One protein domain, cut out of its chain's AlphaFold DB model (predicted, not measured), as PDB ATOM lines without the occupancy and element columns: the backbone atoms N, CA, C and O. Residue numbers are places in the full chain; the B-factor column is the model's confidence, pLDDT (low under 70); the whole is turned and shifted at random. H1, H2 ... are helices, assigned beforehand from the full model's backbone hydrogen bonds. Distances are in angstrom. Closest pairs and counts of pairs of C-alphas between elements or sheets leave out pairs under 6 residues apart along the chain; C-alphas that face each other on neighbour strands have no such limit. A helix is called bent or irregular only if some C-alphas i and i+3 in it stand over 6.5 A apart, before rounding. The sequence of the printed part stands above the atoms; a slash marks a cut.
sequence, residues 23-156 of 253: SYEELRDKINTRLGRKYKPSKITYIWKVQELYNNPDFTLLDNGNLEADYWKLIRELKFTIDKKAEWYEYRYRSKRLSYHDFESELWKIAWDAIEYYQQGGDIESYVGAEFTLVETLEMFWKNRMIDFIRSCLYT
ATOM      1  N   SER A  23     -23.115  18.451  18.400       60.03
ATOM      2  CA  SER A  23     -22.363  19.426  19.191       60.03
ATOM      3  C   SER A  23     -23.215  20.101  20.278       60.03
ATOM      4  O   SER A  23     -24.447  20.131  20.219       60.03
ATOM      5  N   TYR A  24     -22.544  20.697  21.271       62.59
ATOM      6  CA  TYR A  24     -23.179  21.518  22.312       62.59
ATOM      7  C   TYR A  24     -23.950  22.715  21.728       62.59
ATOM      8  O   TYR A  24     -25.008  23.085  22.231       62.59
ATOM      9  N   GLU A  25     -23.447  23.296  20.638       67.19
ATOM     10  CA  GLU A  25     -24.069  24.430  19.948       67.19
ATOM     11  C   GLU A  25     -25.395  24.024  19.292       67.19
ATOM     12  O   GLU A  25     -26.402  24.709  19.458       67.19
ATOM     13  N   GLU A  26     -25.438  22.853  18.649       68.12
ATOM     14  CA  GLU A  26     -26.659  22.328  18.032       68.12
ATOM     15  C   GLU A  26     -27.729  21.976  19.083       68.12
ATOM     16  O   GLU A  26     -28.923  22.222  18.883       68.12
ATOM     17  N   LEU A  27     -27.316  21.439  20.238       70.56
ATOM     18  CA  LEU A  27     -28.215  21.187  21.368       70.56
ATOM     19  C   LEU A  27     -28.786  22.499  21.916       70.56
ATOM     20  O   LEU A  27     -29.994  22.613  22.145       70.56
ATOM     21  N   ARG A  28     -27.923  23.504  22.096       74.81
ATOM     22  CA  ARG A  28     -28.304  24.826  22.595       74.81
ATOM     23  C   ARG A  28     -29.305  25.505  21.666       74.81
ATOM     24  O   ARG A  28     -30.276  26.075  22.159       74.81
ATOM     25  N   ASP A  29     -29.133  25.394  20.353       79.88
ATOM     26  CA  ASP A  29     -30.058  25.957  19.363       79.88
ATOM     27  C   ASP A  29     -31.414  25.243  19.338       79.88
ATOM     28  O   ASP A  29     -32.464  25.898  19.268       79.88
ATOM     29  N   LYS A  30     -31.430  23.910  19.479       79.06
ATOM     30  CA  LYS A  30     -32.677  23.139  19.633       79.06
ATOM     31  C   LYS A  30     -33.430  23.551  20.899       79.06
ATOM     32  O   LYS A  30     -34.628  23.843  20.834       79.06
ATOM     33  N   ILE A  31     -32.724  23.654  22.027       81.69
ATOM     34  CA  ILE A  31     -33.296  24.115  23.300       81.69
ATOM     35  C   ILE A  31     -33.782  25.564  23.167       81.69
ATOM     36  O   ILE A  31     -34.924  25.847  23.514       81.69
ATOM     37  N   ASN A  32     -32.997  26.474  22.586       83.88
ATOM     38  CA  ASN A  32     -33.392  27.869  22.359       83.88
ATOM     39  C   ASN A  32     -34.634  28.000  21.485       83.88
ATOM     40  O   ASN A  32     -35.500  28.821  21.774       83.88
ATOM     41  N   THR A  33     -34.755  27.178  20.444       84.69
ATOM     42  CA  THR A  33     -35.942  27.163  19.584       84.69
ATOM     43  C   THR A  33     -37.182  26.751  20.374       84.69
ATOM     44  O   THR A  33     -38.234  27.377  20.237       84.69
ATOM     45  N   ARG A  34     -37.073  25.735  21.241       84.81
ATOM     46  CA  ARG A  34     -38.164  25.334  22.143       84.81
ATOM     47  C   ARG A  34     -38.484  26.433  23.156       84.81
ATOM     48  O   ARG A  34     -39.640  26.830  23.282       84.81
ATOM     49  N   LEU A  35     -37.469  26.934  23.859       83.50
ATOM     50  CA  LEU A  35     -37.623  27.964  24.882       83.50
ATOM     51  C   LEU A  35     -38.203  29.255  24.287       83.50
ATOM     52  O   LEU A  35     -39.070  29.859  24.904       83.50
ATOM     53  N   GLY A  36     -37.800  29.630  23.072       83.62
ATOM     54  CA  GLY A  36     -38.285  30.798  22.330       83.62
ATOM     55  C   GLY A  36     -39.768  30.754  21.976       83.62
ATOM     56  O   GLY A  36     -40.391  31.803  21.840       83.62
ATOM     57  N   ARG A  37     -40.358  29.557  21.872       84.38
ATOM     58  CA  ARG A  37     -41.808  29.393  21.678       84.38
ATOM     59  C   ARG A  37     -42.601  29.597  22.969       84.38
ATOM     60  O   ARG A  37     -43.775  29.935  22.897       84.38
ATOM     61  N   LYS A  38     -41.977  29.368  24.129       78.75
ATOM     62  CA  LYS A  38     -42.653  29.324  25.435       78.75
ATOM     63  C   LYS A  38     -42.375  30.543  26.313       78.75
ATOM     64  O   LYS A  38     -43.238  30.966  27.070       78.75
ATOM     65  N   TYR A  39     -41.171  31.097  26.245       82.88
ATOM     66  CA  TYR A  39     -40.681  32.072  27.207       82.88
ATOM     67  C   TYR A  39     -40.224  33.366  26.540       82.88
ATOM     68  O   TYR A  39     -39.693  33.386  25.433       82.88
ATOM     69  N   LYS A  40     -40.371  34.472  27.275       87.19
ATOM     70  CA  LYS A  40     -39.799  35.769  26.890       87.19
ATOM     71  C   LYS A  40     -38.265  35.695  26.897       87.19
ATOM     72  O   LYS A  40     -37.709  34.990  27.744       87.19
ATOM     73  N   PRO A  41     -37.565  36.490  26.065       87.25
ATOM     74  CA  PRO A  41     -36.102  36.473  25.991       87.25
ATOM     75  C   PRO A  41     -35.397  36.597  27.350       87.25
ATOM     76  O   PRO A  41     -34.453  35.864  27.617       87.25
ATOM     77  N   SER A  42     -35.905  37.439  28.256       84.44
ATOM     78  CA  SER A  42     -35.347  37.605  29.608       84.44
ATOM     79  C   SER A  42     -35.376  36.323  30.447       84.44
ATOM     80  O   SER A  42     -34.438  36.046  31.195       84.44
ATOM     81  N   LYS A  43     -36.430  35.513  30.312       85.06
ATOM     82  CA  LYS A  43     -36.554  34.220  30.993       85.06
ATOM     83  C   LYS A  43     -35.618  33.187  30.370       85.06
ATOM     84  O   LYS A  43     -35.026  32.412  31.108       85.06
ATOM     85  N   ILE A  44     -35.422  33.217  29.053       86.06
ATOM     86  CA  ILE A  44     -34.447  32.355  28.363       86.06
ATOM     87  C   ILE A  44     -33.026  32.672  28.843       86.06
ATOM     88  O   ILE A  44     -32.279  31.762  29.191       86.06
ATOM     89  N   THR A  45     -32.675  33.958  28.956       88.75
ATOM     90  CA  THR A  45     -31.395  34.391  29.542       88.75
ATOM     91  C   THR A  45     -31.224  33.870  30.968       88.75
ATOM     92  O   THR A  45     -30.159  33.366  31.313       88.75
ATOM     93  N   TYR A  46     -32.271  33.946  31.793       87.00
ATOM     94  CA  TYR A  46     -32.241  33.396  33.149       87.00
ATOM     95  C   TYR A  46     -32.039  31.872  33.165       87.00
ATOM     96  O   TYR A  46     -31.227  31.376  33.943       87.00
ATOM     97  N   ILE A  47     -32.738  31.134  32.295       85.94
ATOM     98  CA  ILE A  47     -32.610  29.674  32.182       85.94
ATOM     99  C   ILE A  47     -31.161  29.285  31.883       85.94
ATOM    100  O   ILE A  47     -30.599  28.441  32.579       85.94
ATOM    101  N   TRP A  48     -30.530  29.947  30.910       86.81
ATOM    102  CA  TRP A  48     -29.129  29.683  30.586       86.81
ATOM    103  C   TRP A  48     -28.173  30.098  31.690       86.81
ATOM    104  O   TRP A  48     -27.258  29.343  31.981       86.81
ATOM    105  N   LYS A  49     -28.417  31.222  32.370       87.94
ATOM    106  CA  LYS A  49     -27.608  31.634  33.524       87.94
ATOM    107  C   LYS A  49     -27.577  30.553  34.610       87.94
ATOM    108  O   LYS A  49     -26.513  30.233  35.126       87.94
ATOM    109  N   VAL A  50     -28.732  29.979  34.951       85.44
ATOM    110  CA  VAL A  50     -28.819  28.890  35.941       85.44
ATOM    111  C   VAL A  50     -28.128  27.625  35.428       85.44
ATOM    112  O   VAL A  50     -27.395  26.987  36.181       85.44
ATOM    113  N   GLN A  51     -28.311  27.285  34.149       84.31
ATOM    114  CA  GLN A  51     -27.667  26.122  33.536       84.31
ATOM    115  C   GLN A  51     -26.137  26.250  33.498       84.31
ATOM    116  O   GLN A  51     -25.435  25.282  33.769       84.31
ATOM    117  N   GLU A  52     -25.620  27.435  33.180       82.69
ATOM    118  CA  GLU A  52     -24.188  27.744  33.156       82.69
ATOM    119  C   GLU A  52     -23.583  27.683  34.564       82.69
ATOM    120  O   GLU A  52     -22.514  27.104  34.739       82.69
ATOM    121  N   LEU A  53     -24.285  28.204  35.579       80.81
ATOM    122  CA  LEU A  53     -23.857  28.095  36.979       80.81
ATOM    123  C   LEU A  53     -23.797  26.644  37.462       80.81
ATOM    124  O   LEU A  53     -22.893  26.300  38.217       80.81
ATOM    125  N   TYR A  54     -24.741  25.805  37.033       79.38
ATOM    126  CA  TYR A  54     -24.753  24.381  37.362       79.38
ATOM    127  C   TYR A  54     -23.654  23.596  36.629       79.38
ATOM    128  O   TYR A  54     -23.010  22.737  37.219       79.38
ATOM    129  N   ASN A  55     -23.411  23.906  35.352       74.94
ATOM    130  CA  ASN A  55     -22.423  23.212  34.520       74.94
ATOM    131  C   ASN A  55     -20.971  23.666  34.763       74.94
ATOM    132  O   ASN A  55     -20.066  23.151  34.108       74.94
ATOM    133  N   ASN A  56     -20.729  24.656  35.626       68.88
ATOM    134  CA  ASN A  56     -19.387  25.190  35.841       68.88
ATOM    135  C   ASN A  56     -18.465  24.098  36.431       68.88
ATOM    136  O   ASN A  56     -18.730  23.664  37.545       68.88
ATOM    137  N   PRO A  57     -17.384  23.662  35.752       54.50
ATOM    138  CA  PRO A  57     -16.522  22.559  36.204       54.50
ATOM    139  C   PRO A  57     -15.847  22.790  37.566       54.50
ATOM    140  O   PRO A  57     -15.539  21.819  38.264       54.50
ATOM    141  N   ASP A  58     -15.703  24.048  37.998       50.78
ATOM    142  CA  ASP A  58     -15.227  24.408  39.343       50.78
ATOM    143  C   ASP A  58     -16.172  23.923  40.469       50.78
ATOM    144  O   ASP A  58     -15.811  23.966  41.645       50.78
ATOM    145  N   PHE A  59     -17.349  23.373  40.132       50.50
ATOM    146  CA  PHE A  59     -18.227  22.641  41.057       50.50
ATOM    147  C   PHE A  59     -17.560  21.430  41.727       50.50
ATOM    148  O   PHE A  59     -18.072  20.948  42.736       50.50
ATOM    149  N   THR A  60     -16.475  20.889  41.158       44.84
ATOM    150  CA  THR A  60     -15.990  19.540  41.512       44.84
ATOM    151  C   THR A  60     -14.660  19.461  42.261       44.84
ATOM    152  O   THR A  60     -14.338  18.377  42.741       44.84
ATOM    153  N   LEU A  61     -13.888  20.541  42.444       44.84
ATOM    154  CA  LEU A  61     -12.537  20.419  43.024       44.84
ATOM    155  C   LEU A  61     -12.183  21.513  44.037       44.84
ATOM    156  O   LEU A  61     -11.588  22.532  43.699       44.84
ATOM    157  N   LEU A  62     -12.436  21.216  45.314       43.03
ATOM    158  CA  LEU A  62     -11.648  21.725  46.435       43.03
ATOM    159  C   LEU A  62     -11.434  20.589  47.454       43.03
ATOM    160  O   LEU A  62     -12.329  20.227  48.218       43.03
ATOM    161  N   ASP A  63     -10.213  20.043  47.454       42.78
ATOM    162  CA  ASP A  63      -9.685  18.923  48.269       42.78
ATOM    163  C   ASP A  63      -9.622  19.218  49.791       42.78
ATOM    164  O   ASP A  63      -9.031  18.500  50.593       42.78
ATOM    165  N   ASN A  64     -10.220  20.333  50.198       41.09
ATOM    166  CA  ASN A  64     -10.245  20.908  51.537       41.09
ATOM    167  C   ASN A  64     -11.666  20.965  52.132       41.09
ATOM    168  O   ASN A  64     -11.856  21.552  53.196       41.09
ATOM    169  N   GLY A  65     -12.656  20.342  51.482       44.97
ATOM    170  CA  GLY A  65     -13.981  20.102  52.066       44.97
ATOM    171  C   GLY A  65     -14.896  21.329  52.175       44.97
ATOM    172  O   GLY A  65     -15.917  21.248  52.853       44.97
ATOM    173  N   ASN A  66     -14.569  22.444  51.511       42.69
ATOM    174  CA  ASN A  66     -15.407  23.648  51.486       42.69
ATOM    175  C   ASN A  66     -16.114  23.815  50.133       42.69
ATOM    176  O   ASN A  66     -15.492  24.133  49.123       42.69
ATOM    177  N   LEU A  67     -17.439  23.655  50.151       46.28
ATOM    178  CA  LEU A  67     -18.355  23.656  49.000       46.28
ATOM    179  C   LEU A  67     -18.822  25.072  48.570       46.28
ATOM    180  O   LEU A  67     -19.870  25.236  47.949       46.28
ATOM    181  N   GLU A  68     -18.128  26.135  48.986       49.75
ATOM    182  CA  GLU A  68     -18.854  27.331  49.446       49.75
ATOM    183  C   GLU A  68     -18.915  28.553  48.495       49.75
ATOM    184  O   GLU A  68     -19.626  29.506  48.786       49.75
ATOM    185  N   ALA A  69     -18.248  28.587  47.337       51.53
ATOM    186  CA  ALA A  69     -18.255  29.811  46.506       51.53
ATOM    187  C   ALA A  69     -19.299  29.801  45.370       51.53
ATOM    188  O   ALA A  69     -20.107  30.727  45.259       51.53
ATOM    189  N   ASP A  70     -19.301  28.757  44.535       53.03
ATOM    190  CA  ASP A  70     -20.105  28.715  43.304       53.03
ATOM    191  C   ASP A  70     -21.446  27.999  43.477       53.03
ATOM    192  O   ASP A  70     -22.455  28.464  42.939       53.03
ATOM    193  N   TYR A  71     -21.509  26.986  44.348       63.50
ATOM    194  CA  TYR A  71     -22.781  26.435  44.823       63.50
ATOM    195  C   TYR A  71     -23.648  27.543  45.433       63.50
ATOM    196  O   TYR A  71     -24.833  27.662  45.136       63.50
ATOM    197  N   TRP A  72     -23.036  28.458  46.186       70.12
ATOM    198  CA  TRP A  72     -23.734  29.609  46.751       70.12
ATOM    199  C   TRP A  72     -24.211  30.622  45.719       70.12
ATOM    200  O   TRP A  72     -25.189  31.316  45.990       70.12
ATOM    201  N   LYS A  73     -23.584  30.718  44.541       77.62
ATOM    202  CA  LYS A  73     -24.119  31.536  43.442       77.62
ATOM    203  C   LYS A  73     -25.372  30.893  42.866       77.62
ATOM    204  O   LYS A  73     -26.376  31.586  42.748       77.62
ATOM    205  N   LEU A  74     -25.348  29.586  42.590       82.75
ATOM    206  CA  LEU A  74     -26.538  28.852  42.143       82.75
ATOM    207  C   LEU A  74     -27.668  28.960  43.176       82.75
ATOM    208  O   LEU A  74     -28.773  29.370  42.837       82.75
ATOM    209  N   ILE A  75     -27.373  28.689  44.447       83.44
ATOM    210  CA  ILE A  75     -28.322  28.829  45.557       83.44
ATOM    211  C   ILE A  75     -28.836  30.262  45.666       83.44
ATOM    212  O   ILE A  75     -30.032  30.462  45.838       83.44
ATOM    213  N   ARG A  76     -27.991  31.284  45.519       84.56
ATOM    214  CA  ARG A  76     -28.436  32.685  45.556       84.56
ATOM    215  C   ARG A  76     -29.376  33.023  44.400       84.56
ATOM    216  O   ARG A  76     -30.361  33.724  44.618       84.56
ATOM    217  N   GLU A  77     -29.100  32.522  43.199       86.12
ATOM    218  CA  GLU A  77     -29.983  32.707  42.042       86.12
ATOM    219  C   GLU A  77     -31.319  31.974  42.227       86.12
ATOM    220  O   GLU A  77     -32.383  32.547  41.983       86.12
ATOM    221  N   LEU A  78     -31.285  30.740  42.735       88.25
ATOM    222  CA  LEU A  78     -32.493  29.976  43.045       88.25
ATOM    223  C   LEU A  78     -33.283  30.597  44.199       88.25
ATOM    224  O   LEU A  78     -34.511  30.602  44.142       88.25
ATOM    225  N   LYS A  79     -32.603  31.182  45.192       90.12
ATOM    226  CA  LYS A  79     -33.229  31.817  46.355       90.12
ATOM    227  C   LYS A  79     -34.225  32.882  45.934       90.12
ATOM    228  O   LYS A  79     -35.350  32.860  46.408       90.12
ATOM    229  N   PHE A  80     -33.859  33.756  44.998       86.94
ATOM    230  CA  PHE A  80     -34.793  34.768  44.504       86.94
ATOM    231  C   PHE A  80     -36.081  34.140  43.942       86.94
ATOM    232  O   PHE A  80     -37.183  34.608  44.225       86.94
ATOM    233  N   THR A  81     -35.956  33.057  43.168       88.81
ATOM    234  CA  THR A  81     -37.111  32.349  42.593       88.81
ATOM    235  C   THR A  81     -37.945  31.651  43.665       88.81
ATOM    236  O   THR A  81     -39.174  31.706  43.613       88.81
ATOM    237  N   ILE A  82     -37.290  31.011  44.634       91.75
ATOM    238  CA  ILE A  82     -37.940  30.324  45.752       91.75
ATOM    239  C   ILE A  82     -38.682  31.326  46.634       91.75
ATOM    240  O   ILE A  82     -39.864  31.119  46.888       91.75
ATOM    241  N   ASP A  83     -38.051  32.440  47.000       90.56
ATOM    242  CA  ASP A  83     -38.657  33.495  47.814       90.56
ATOM    243  C   ASP A  83     -39.916  34.046  47.121       90.56
ATOM    244  O   ASP A  83     -40.990  34.119  47.718       90.56
ATOM    245  N   LYS A  84     -39.842  34.337  45.812       89.50
ATOM    246  CA  LYS A  84     -41.005  34.823  45.046       89.50
ATOM    247  C   LYS A  84     -42.133  33.801  44.953       89.50
ATOM    248  O   LYS A  84     -43.306  34.175  45.000       89.50
ATOM    249  N   LYS A  85     -41.806  32.515  44.820       90.19
ATOM    250  CA  LYS A  85     -42.808  31.442  44.833       90.19
ATOM    251  C   LYS A  85     -43.426  31.283  46.219       90.19
ATOM    252  O   LYS A  85     -44.645  31.188  46.309       90.19
ATOM    253  N   ALA A  86     -42.624  31.302  47.279       92.06
ATOM    254  CA  ALA A  86     -43.093  31.203  48.656       92.06
ATOM    255  C   ALA A  86     -44.029  32.366  49.021       92.06
ATOM    256  O   ALA A  86     -45.108  32.116  49.551       92.06
ATOM    257  N   GLU A  87     -43.689  33.608  48.650       89.06
ATOM    258  CA  GLU A  87     -44.575  34.779  48.787       89.06
ATOM    259  C   GLU A  87     -45.914  34.565  48.064       89.06
ATOM    260  O   GLU A  87     -46.986  34.832  48.614       89.06
ATOM    261  N   TRP A  88     -45.871  34.060  46.826       89.31
ATOM    262  CA  TRP A  88     -47.076  33.804  46.037       89.31
ATOM    263  C   TRP A  88     -47.963  32.723  46.668       89.31
ATOM    264  O   TRP A  88     -49.179  32.911  46.783       89.31
ATOM    265  N   TYR A  89     -47.368  31.614  47.114       88.38
ATOM    266  CA  TYR A  89     -48.089  30.539  47.794       88.38
ATOM    267  C   TYR A  89     -48.646  31.006  49.145       88.38
ATOM    268  O   TYR A  89     -49.818  30.767  49.425       88.38
ATOM    269  N   GLU A  90     -47.880  31.739  49.953       89.06
ATOM    270  CA  GLU A  90     -48.383  32.311  51.207       89.06
ATOM    271  C   GLU A  90     -49.584  33.219  50.952       89.06
ATOM    272  O   GLU A  90     -50.619  33.070  51.600       89.06
ATOM    273  N   TYR A  91     -49.490  34.121  49.974       86.31
ATOM    274  CA  TYR A  91     -50.600  34.995  49.617       86.31
ATOM    275  C   TYR A  91     -51.845  34.191  49.213       86.31
ATOM    276  O   TYR A  91     -52.942  34.447  49.719       86.31
ATOM    277  N   ARG A  92     -51.675  33.173  48.359       84.56
ATOM    278  CA  ARG A  92     -52.766  32.314  47.868       84.56
ATOM    279  C   ARG A  92     -53.397  31.462  48.973       84.56
ATOM    280  O   ARG A  92     -54.617  31.290  48.995       84.56
ATOM    281  N   TYR A  93     -52.600  30.961  49.913       83.56
ATOM    282  CA  TYR A  93     -53.038  30.052  50.978       83.56
ATOM    283  C   TYR A  93     -53.057  30.706  52.368       83.56
ATOM    284  O   TYR A  93     -53.157  30.010  53.376       83.56
ATOM    285  N   ARG A  94     -53.078  32.042  52.450       80.31
ATOM    286  CA  ARG A  94     -53.031  32.809  53.712       80.31
ATOM    287  C   ARG A  94     -54.110  32.414  54.723       80.31
ATOM    288  O   ARG A  94     -53.917  32.494  55.931       80.31
ATOM    289  N   SER A  95     -55.265  31.961  54.232       75.62
ATOM    290  CA  SER A  95     -56.385  31.496  55.064       75.62
ATOM    291  C   SER A  95     -56.200  30.087  55.647       75.62
ATOM    292  O   SER A  95     -57.056  29.620  56.399       75.62
ATOM    293  N   LYS A  96     -55.114  29.387  55.296       78.19
ATOM    294  CA  LYS A  96     -54.902  27.958  55.571       78.19
ATOM    295  C   LYS A  96     -53.862  27.665  56.648       78.19
ATOM    296  O   LYS A  96     -53.475  26.515  56.799       78.19
ATOM    297  N   ARG A  97     -53.453  28.680  57.422       81.62
ATOM    298  CA  ARG A  97     -52.405  28.569  58.459       81.62
ATOM    299  C   ARG A  97     -51.059  28.059  57.919       81.62
ATOM    300  O   ARG A  97     -50.277  27.517  58.685       81.62
ATOM    301  N   LEU A  98     -50.812  28.246  56.624       84.56
ATOM    302  CA  LEU A  98     -49.515  28.028  55.998       84.56
ATOM    303  C   LEU A  98     -48.816  29.378  55.886       84.56
ATOM    304  O   LEU A  98     -49.420  30.350  55.425       84.56
ATOM    305  N   SER A  99     -47.580  29.430  56.357       90.88
ATOM    306  CA  SER A  99     -46.731  30.617  56.345       90.88
ATOM    307  C   SER A  99     -45.760  30.590  55.171       90.88
ATOM    308  O   SER A  99     -45.493  29.539  54.584       90.88
ATOM    309  N   TYR A 100     -45.174  31.747  54.869       94.56
ATOM    310  CA  TYR A 100     -44.035  31.855  53.959       94.56
ATOM    311  C   TYR A 100     -42.950  30.797  54.225       94.56
ATOM    312  O   TYR A 100     -42.495  30.139  53.294       94.56
ATOM    313  N   HIS A 101     -42.573  30.586  55.492       94.62
ATOM    314  CA  HIS A 101     -41.495  29.663  55.857       94.62
ATOM    315  C   HIS A 101     -41.843  28.193  55.601       94.62
ATOM    316  O   HIS A 101     -40.950  27.412  55.267       94.62
ATOM    317  N   ASP A 102     -43.121  27.819  55.711       91.06
ATOM    318  CA  ASP A 102     -43.576  26.466  55.371       91.06
ATOM    319  C   ASP A 102     -43.360  26.196  53.876       91.06
ATOM    320  O   ASP A 102     -42.843  25.146  53.492       91.06
ATOM    321  N   PHE A 103     -43.687  27.181  53.033       92.56
ATOM    322  CA  PHE A 103     -43.487  27.100  51.588       92.56
ATOM    323  C   PHE A 103     -42.013  27.198  51.182       92.56
ATOM    324  O   PHE A 103     -41.569  26.415  50.348       92.56
ATOM    325  N   GLU A 104     -41.244  28.121  51.765       95.38
ATOM    326  CA  GLU A 104     -39.808  28.284  51.490       95.38
ATOM    327  C   GLU A 104     -39.041  26.989  51.796       95.38
ATOM    328  O   GLU A 104     -38.275  26.512  50.956       95.38
ATOM    329  N   SER A 105     -39.281  26.391  52.968       92.56
ATOM    330  CA  SER A 105     -38.636  25.143  53.391       92.56
ATOM    331  C   SER A 105     -38.923  23.997  52.422       92.56
ATOM    332  O   SER A 105     -38.009  23.279  52.013       92.56
ATOM    333  N   GLU A 106     -40.181  23.844  52.001       93.56
ATOM    334  CA  GLU A 106     -40.553  22.771  51.085       93.56
ATOM    335  C   GLU A 106     -40.008  22.993  49.668       93.56
ATOM    336  O   GLU A 106     -39.478  22.067  49.054       93.56
ATOM    337  N   LEU A 107     -40.045  24.229  49.163       93.56
ATOM    338  CA  LEU A 107     -39.478  24.581  47.859       93.56
ATOM    339  C   LEU A 107     -37.973  24.294  47.783       93.56
ATOM    340  O   LEU A 107     -37.503  23.855  46.729       93.56
ATOM    341  N   TRP A 108     -37.233  24.498  48.878       94.06
ATOM    342  CA  TRP A 108     -35.816  24.138  48.964       94.06
ATOM    343  C   TRP A 108     -35.582  22.633  48.908       94.06
ATOM    344  O   TRP A 108     -34.716  22.194  48.153       94.06
ATOM    345  N   LYS A 109     -36.364  21.837  49.646       90.31
ATOM    346  CA  LYS A 109     -36.269  20.367  49.569       90.31
ATOM    347  C   LYS A 109     -36.551  19.870  48.157       90.31
ATOM    348  O   LYS A 109     -35.789  19.082  47.614       90.31
ATOM    349  N   ILE A 110     -37.612  20.384  47.534       89.19
ATOM    350  CA  ILE A 110     -37.971  20.020  46.162       89.19
ATOM    351  C   ILE A 110     -36.860  20.418  45.182       89.19
ATOM    352  O   ILE A 110     -36.559  19.654  44.268       89.19
ATOM    353  N   ALA A 111     -36.247  21.591  45.370       89.25
ATOM    354  CA  ALA A 111     -35.139  22.039  44.532       89.25
ATOM    355  C   ALA A 111     -33.911  21.131  44.672       89.25
ATOM    356  O   ALA A 111     -33.292  20.796  43.665       89.25
ATOM    357  N   TRP A 112     -33.587  20.706  45.894       85.00
ATOM    358  CA  TRP A 112     -32.501  19.763  46.150       85.00
ATOM    359  C   TRP A 112     -32.745  18.420  45.453       85.00
ATOM    360  O   TRP A 112     -31.909  17.982  44.666       85.00
ATOM    361  N   ASP A 113     -33.925  17.829  45.652       82.12
ATOM    362  CA  ASP A 113     -34.293  16.549  45.037       82.12
ATOM    363  C   ASP A 113     -34.284  16.633  43.498       82.12
ATOM    364  O   ASP A 113     -33.896  15.686  42.816       82.12
ATOM    365  N   ALA A 114     -34.698  17.772  42.933       82.88
ATOM    366  CA  ALA A 114     -34.663  18.008  41.492       82.88
ATOM    367  C   ALA A 114     -33.229  18.110  40.954       82.88
ATOM    368  O   ALA A 114     -32.954  17.585  39.878       82.88
ATOM    369  N   ILE A 115     -32.324  18.769  41.687       82.12
ATOM    370  CA  ILE A 115     -30.902  18.865  41.327       82.12
ATOM    371  C   ILE A 115     -30.250  17.482  41.385       82.12
ATOM    372  O   ILE A 115     -29.552  17.102  40.450       82.12
ATOM    373  N   GLU A 116     -30.513  16.708  42.438       77.38
ATOM    374  CA  GLU A 116     -29.992  15.346  42.578       77.38
ATOM    375  C   GLU A 116     -30.513  14.429  41.461       77.38
ATOM    376  O   GLU A 116     -29.733  13.725  40.818       77.38
ATOM    377  N   TYR A 117     -31.813  14.494  41.158       76.81
ATOM    378  CA  TYR A 117     -32.402  13.775  40.027       76.81
ATOM    379  C   TYR A 117     -31.761  14.181  38.694       76.81
ATOM    380  O   TYR A 117     -31.427  13.329  37.871       76.81
ATOM    381  N   TYR A 118     -31.555  15.483  38.490       74.06
ATOM    382  CA  TYR A 118     -30.918  16.022  37.290       74.06
ATOM    383  C   TYR A 118     -29.462  15.550  37.149       74.06
ATOM    384  O   TYR A 118     -29.015  15.260  36.042       74.06
ATOM    385  N   GLN A 119     -28.741  15.409  38.265       71.62
ATOM    386  CA  GLN A 119     -27.380  14.873  38.306       71.62
ATOM    387  C   GLN A 119     -27.335  13.368  37.999       71.62
ATOM    388  O   GLN A 119     -26.464  12.926  37.257       71.62
ATOM    389  N   GLN A 120     -28.273  12.585  38.538       65.44
ATOM    390  CA  GLN A 120     -28.352  11.132  38.319       65.44
ATOM    391  C   GLN A 120     -28.847  10.760  36.911       65.44
ATOM    392  O   GLN A 120     -28.529   9.684  36.412       65.44
ATOM    393  N   GLY A 121     -29.626  11.637  36.272       58.03
ATOM    394  CA  GLY A 121     -30.127  11.455  34.908       58.03
ATOM    395  C   GLY A 121     -29.111  11.767  33.804       58.03
ATOM    396  O   GLY A 121     -29.394  11.500  32.636       58.03
ATOM    397  N   GLY A 122     -27.946  12.329  34.146       51.25
ATOM    398  CA  GLY A 122     -26.858  12.601  33.213       51.25
ATOM    399  C   GLY A 122     -25.737  11.580  33.364       51.25
ATOM    400  O   GLY A 122     -25.015  11.602  34.356       51.25
ATOM    401  N   ASP A 123     -25.542  10.717  32.364       41.62
ATOM    402  CA  ASP A 123     -24.260  10.025  32.215       41.62
ATOM    403  C   ASP A 123     -23.152  11.089  32.185       41.62
ATOM    404  O   ASP A 123     -23.170  12.000  31.354       41.62
ATOM    405  N   ILE A 124     -22.198  10.964  33.107       38.75
ATOM    406  CA  ILE A 124     -21.112  11.911  33.415       38.75
ATOM    407  C   ILE A 124     -20.269  12.335  32.191       38.75
ATOM    408  O   ILE A 124     -19.582  13.352  32.240       38.75
ATOM    409  N   GLU A 125     -20.349  11.614  31.070       42.62
ATOM    410  CA  GLU A 125     -19.625  11.924  29.827       42.62
ATOM    411  C   GLU A 125     -20.468  12.639  28.753       42.62
ATOM    412  O   GLU A 125     -19.937  13.045  27.719       42.62
ATOM    413  N   SER A 126     -21.771  12.833  28.966       41.69
ATOM    414  CA  SER A 126     -22.682  13.310  27.927       41.69
ATOM    415  C   SER A 126     -23.434  14.565  28.361       41.69
ATOM    416  O   SER A 126     -24.549  14.517  28.878       41.69
ATOM    417  N   TYR A 127     -22.892  15.725  27.981       46.09
ATOM    418  CA  TYR A 127     -23.633  16.994  27.872       46.09
ATOM    419  C   TYR A 127     -24.880  16.905  26.954       46.09
ATOM    420  O   TYR A 127     -25.575  17.898  26.761       46.09
ATOM    421  N   VAL A 128     -25.166  15.733  26.375       40.06
ATOM    422  CA  VAL A 128     -26.191  15.466  25.359       40.06
ATOM    423  C   VAL A 128     -27.430  14.762  25.953       40.06
ATOM    424  O   VAL A 128     -28.394  14.520  25.236       40.06
ATOM    425  N   GLY A 129     -27.447  14.444  27.256       44.16
ATOM    426  CA  GLY A 129     -28.538  13.680  27.890       44.16
ATOM    427  C   GLY A 129     -29.741  14.477  28.417       44.16
ATOM    428  O   GLY A 129     -30.799  13.892  28.639       44.16
ATOM    429  N   ALA A 130     -29.632  15.792  28.620       55.19
ATOM    430  CA  ALA A 130     -30.710  16.559  29.242       55.19
ATOM    431  C   ALA A 130     -31.654  17.141  28.177       55.19
ATOM    432  O   ALA A 130     -31.428  18.222  27.636       55.19
ATOM    433  N   GLU A 131     -32.739  16.421  27.872       65.75
ATOM    434  CA  GLU A 131     -33.839  16.931  27.034       65.75
ATOM    435  C   GLU A 131     -34.409  18.250  27.595       65.75
ATOM    436  O   GLU A 131     -34.911  19.098  26.855       65.75
ATOM    437  N   PHE A 132     -34.285  18.472  28.902       74.88
ATOM    438  CA  PHE A 132     -34.774  19.645  29.618       74.88
ATOM    439  C   PHE A 132     -33.634  20.343  30.353       74.88
ATOM    440  O   PHE A 132     -32.710  19.696  30.824       74.88
ATOM    441  N   THR A 133     -33.701  21.668  30.451       82.62
ATOM    442  CA  THR A 133     -32.769  22.448  31.278       82.62
ATOM    443  C   THR A 133     -33.053  22.230  32.764       82.62
ATOM    444  O   THR A 133     -34.187  21.922  33.140       82.62
ATOM    445  N   LEU A 134     -32.069  22.488  33.632       83.25
ATOM    446  CA  LEU A 134     -32.248  22.398  35.088       83.25
ATOM    447  C   LEU A 134     -33.455  23.220  35.574       83.25
ATOM    448  O   LEU A 134     -34.199  22.787  36.449       83.25
ATOM    449  N   VAL A 135     -33.687  24.398  34.988       86.12
ATOM    450  CA  VAL A 135     -34.837  25.244  35.346       86.12
ATOM    451  C   VAL A 135     -36.163  24.604  34.947       86.12
ATOM    452  O   VAL A 135     -37.120  24.693  35.710       86.12
ATOM    453  N   GLU A 136     -36.242  23.948  33.789       81.88
ATOM    454  CA  GLU A 136     -37.450  23.219  33.383       81.88
ATOM    455  C   GLU A 136     -37.715  22.025  34.310       81.88
ATOM    456  O   GLU A 136     -38.859  21.813  34.718       81.88
ATOM    457  N   THR A 137     -36.665  21.305  34.721       83.81
ATOM    458  CA  THR A 137     -36.766  20.228  35.718       83.81
ATOM    459  C   THR A 137     -37.244  20.758  37.069       83.81
ATOM    460  O   THR A 137     -38.180  20.207  37.648       83.81
ATOM    461  N   LEU A 138     -36.672  21.865  37.549       86.44
ATOM    462  CA  LEU A 138     -37.095  22.525  38.787       86.44
ATOM    463  C   LEU A 138     -38.557  22.977  38.722       86.44
ATOM    464  O   LEU A 138     -39.312  22.754  39.666       86.44
ATOM    465  N   GLU A 139     -38.986  23.579  37.611       86.00
ATOM    466  CA  GLU A 139     -40.376  24.006  37.437       86.00
ATOM    467  C   GLU A 139     -41.351  22.829  37.466       86.00
ATOM    468  O   GLU A 139     -42.389  22.926  38.124       86.00
ATOM    469  N   MET A 140     -41.004  21.710  36.827       83.31
ATOM    470  CA  MET A 140     -41.801  20.485  36.879       83.31
ATOM    471  C   MET A 140     -41.909  19.938  38.311       83.31
ATOM    472  O   MET A 140     -43.008  19.636  38.780       83.31
ATOM    473  N   PHE A 141     -40.782  19.834  39.020       86.31
ATOM    474  CA  PHE A 141     -40.740  19.309  40.385       86.31
ATOM    475  C   PHE A 141     -41.510  20.198  41.361       86.31
ATOM    476  O   PHE A 141     -42.326  19.690  42.132       86.31
ATOM    477  N   TRP A 142     -41.306  21.518  41.302       87.44
ATOM    478  CA  TRP A 142     -42.062  22.465  42.121       87.44
ATOM    479  C   TRP A 142     -43.556  22.378  41.838       87.44
ATOM    480  O   TRP A 142     -44.326  22.321  42.788       87.44
ATOM    481  N   LYS A 143     -43.976  22.316  40.570       81.50
ATOM    482  CA  LYS A 143     -45.399  22.206  40.219       81.50
ATOM    483  C   LYS A 143     -46.037  20.973  40.867       81.50
ATOM    484  O   LYS A 143     -46.993  21.103  41.628       81.50
ATOM    485  N   ASN A 144     -45.456  19.800  40.631       78.62
ATOM    486  CA  ASN A 144     -46.043  18.536  41.073       78.62
ATOM    487  C   ASN A 144     -46.002  18.388  42.601       78.62
ATOM    488  O   ASN A 144     -47.013  18.094  43.235       78.62
ATOM    489  N   ARG A 145     -44.841  18.640  43.218       85.50
ATOM    490  CA  ARG A 145     -44.645  18.356  44.647       85.50
ATOM    491  C   ARG A 145     -45.220  19.437  45.557       85.50
ATOM    492  O   ARG A 145     -45.634  19.111  46.665       85.50
ATOM    493  N   MET A 146     -45.329  20.690  45.102       86.56
ATOM    494  CA  MET A 146     -46.005  21.722  45.901       86.56
ATOM    495  C   MET A 146     -47.496  21.456  46.038       86.56
ATOM    496  O   MET A 146     -48.051  21.687  47.112       86.56
ATOM    497  N   ILE A 147     -48.142  20.945  44.988       81.25
ATOM    498  CA  ILE A 147     -49.548  20.543  45.062       81.25
ATOM    499  C   ILE A 147     -49.717  19.451  46.109       81.25
ATOM    500  O   ILE A 147     -50.582  19.580  46.972       81.25
ATOM    501  N   ASP A 148     -48.863  18.426  46.087       79.44
ATOM    502  CA  ASP A 148     -48.892  17.337  47.064       79.44
ATOM    503  C   ASP A 148     -48.604  17.815  48.492       79.44
ATOM    504  O   ASP A 148     -49.265  17.375  49.437       79.44
ATOM    505  N   PHE A 149     -47.687  18.770  48.664       85.31
ATOM    506  CA  PHE A 149     -47.421  19.398  49.955       85.31
ATOM    507  C   PHE A 149     -48.645  20.152  50.489       85.31
ATOM    508  O   PHE A 149     -49.092  19.886  51.608       85.31
ATOM    509  N   ILE A 150     -49.223  21.047  49.682       84.56
ATOM    510  CA  ILE A 150     -50.418  21.828  50.035       84.56
ATOM    511  C   ILE A 150     -51.544  20.880  50.422       84.56
ATOM    512  O   ILE A 150     -52.134  20.997  51.495       84.56
ATOM    513  N   ARG A 151     -51.782  19.884  49.573       79.56
ATOM    514  CA  ARG A 151     -52.677  18.768  49.830       79.56
ATOM    515  C   ARG A 151     -52.407  18.159  51.200       79.56
ATOM    516  O   ARG A 151     -53.305  18.172  52.037       79.56
ATOM    517  N   SER A 152     -51.197  17.669  51.463       79.19
ATOM    518  CA  SER A 152     -50.846  16.985  52.717       79.19
ATOM    519  C   SER A 152     -51.125  17.835  53.963       79.19
ATOM    520  O   SER A 152     -51.648  17.322  54.953       79.19
ATOM    521  N   CYS A 153     -50.886  19.145  53.882       76.94
ATOM    522  CA  CYS A 153     -51.155  20.084  54.966       76.94
ATOM    523  C   CYS A 153     -52.660  20.309  55.176       76.94
ATOM    524  O   CYS A 153     -53.142  20.360  56.309       76.94
ATOM    525  N   LEU A 154     -53.421  20.406  54.082       71.75
ATOM    526  CA  LEU A 154     -54.873  20.612  54.097       71.75
ATOM    527  C   LEU A 154     -55.669  19.326  54.393       71.75
ATOM    528  O   LEU A 154     -56.822  19.397  54.820       71.75
ATOM    529  N   TYR A 155     -55.069  18.151  54.185       58.97
ATOM    530  CA  TYR A 155     -55.687  16.828  54.339       58.97
ATOM    531  C   TYR A 155     -55.879  16.373  55.794       58.97
ATOM    532  O   TYR A 155     -56.486  15.324  56.027       58.97
ATOM    533  N   THR A 156     -55.428  17.154  56.778       52.53
ATOM    534  CA  THR A 156     -55.642  16.859  58.207       52.53
ATOM    535  C   THR A 156     -57.121  16.911  58.625       52.53
ATOM    536  O   THR A 156     -57.495  16.271  59.603       52.53
TER     537      THR A 156
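This is residues 23 to 156 of the 253 residues of an uncharacterized protein of Bacillus sp. THAF10 (UniProt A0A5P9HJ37). Three long helices, H4, H5 and H6, make a splayed up-and-down bundle, and H2 crosses one end of it, packing on residues 71 to 77 of H4 and 134 to 135 of H6. H1 folds back on H2, away from the bundle, and residues 60 to 66, of which 60 belongs to H3, stick out. The 134 printed residues, with six named helices in the order H1 to H6 and no named strand, are all helix in class. The whole is only just compact, close to loose, with a radius of gyration of the C-alphas of 16.6 A and spans of 50 by 44 by 25 A.

H4, residues 71 to 96, and H5, residues 100 to 120, form a helical hairpin at a steep tilt of 45 degrees; residues 82 to 90 and 100 to 108 alone touch, the closest C-alphas being Ala 86 and Phe 103, 5.1 A. H5 and H6, residues 134 to 154, form another at 44 degrees, closest at C-alphas 114 and 138, 5.8 A. H2, residues 41 to 55, is the hub: its residues 50 to 54 alone touch H4, closest at C-alphas 53 and 74, 5.9 A, and its residues 47 to 51 alone touch H6, about perpendicular at 86 degrees, closest at C-alphas 47 and 135, 5.9 A. H1, residues 24 to 38, and H2 form a helical hairpin and only just touch, with 3 pairs of C-alphas within 8 A, the closest Leu 35 and Ile 44, 6.4 A. H3, residues 57 to 60, touches no helix. Every O i to N i+4 pair is within hydrogen-bond range in H2 and H5, against 10 of 11 in H1, 18 of 22 in H4 and 16 of 17 in H6; H3 is too short for one.

H4 spans 33.9 A from C-alpha 71 at (-22.781, 26.435, 44.823), with a kink of 41 degrees near residue 90; it is irregular, C-alphas 92 and 95 being 8.1 A apart. H5 spans 30.3 A, and H6 29.6 A to C-alpha 154 at (-54.873, 20.612, 54.097).

The farthest C-alphas, Ser 23 and Thr 156, are 51.3 A apart, and the printed part has no cut. The link from H5 to H6, residues 121 to 133, is long. The pLDDT is under 70 at residues 23 to 26, 56 to 71, 120 to 131 and 155 to 156.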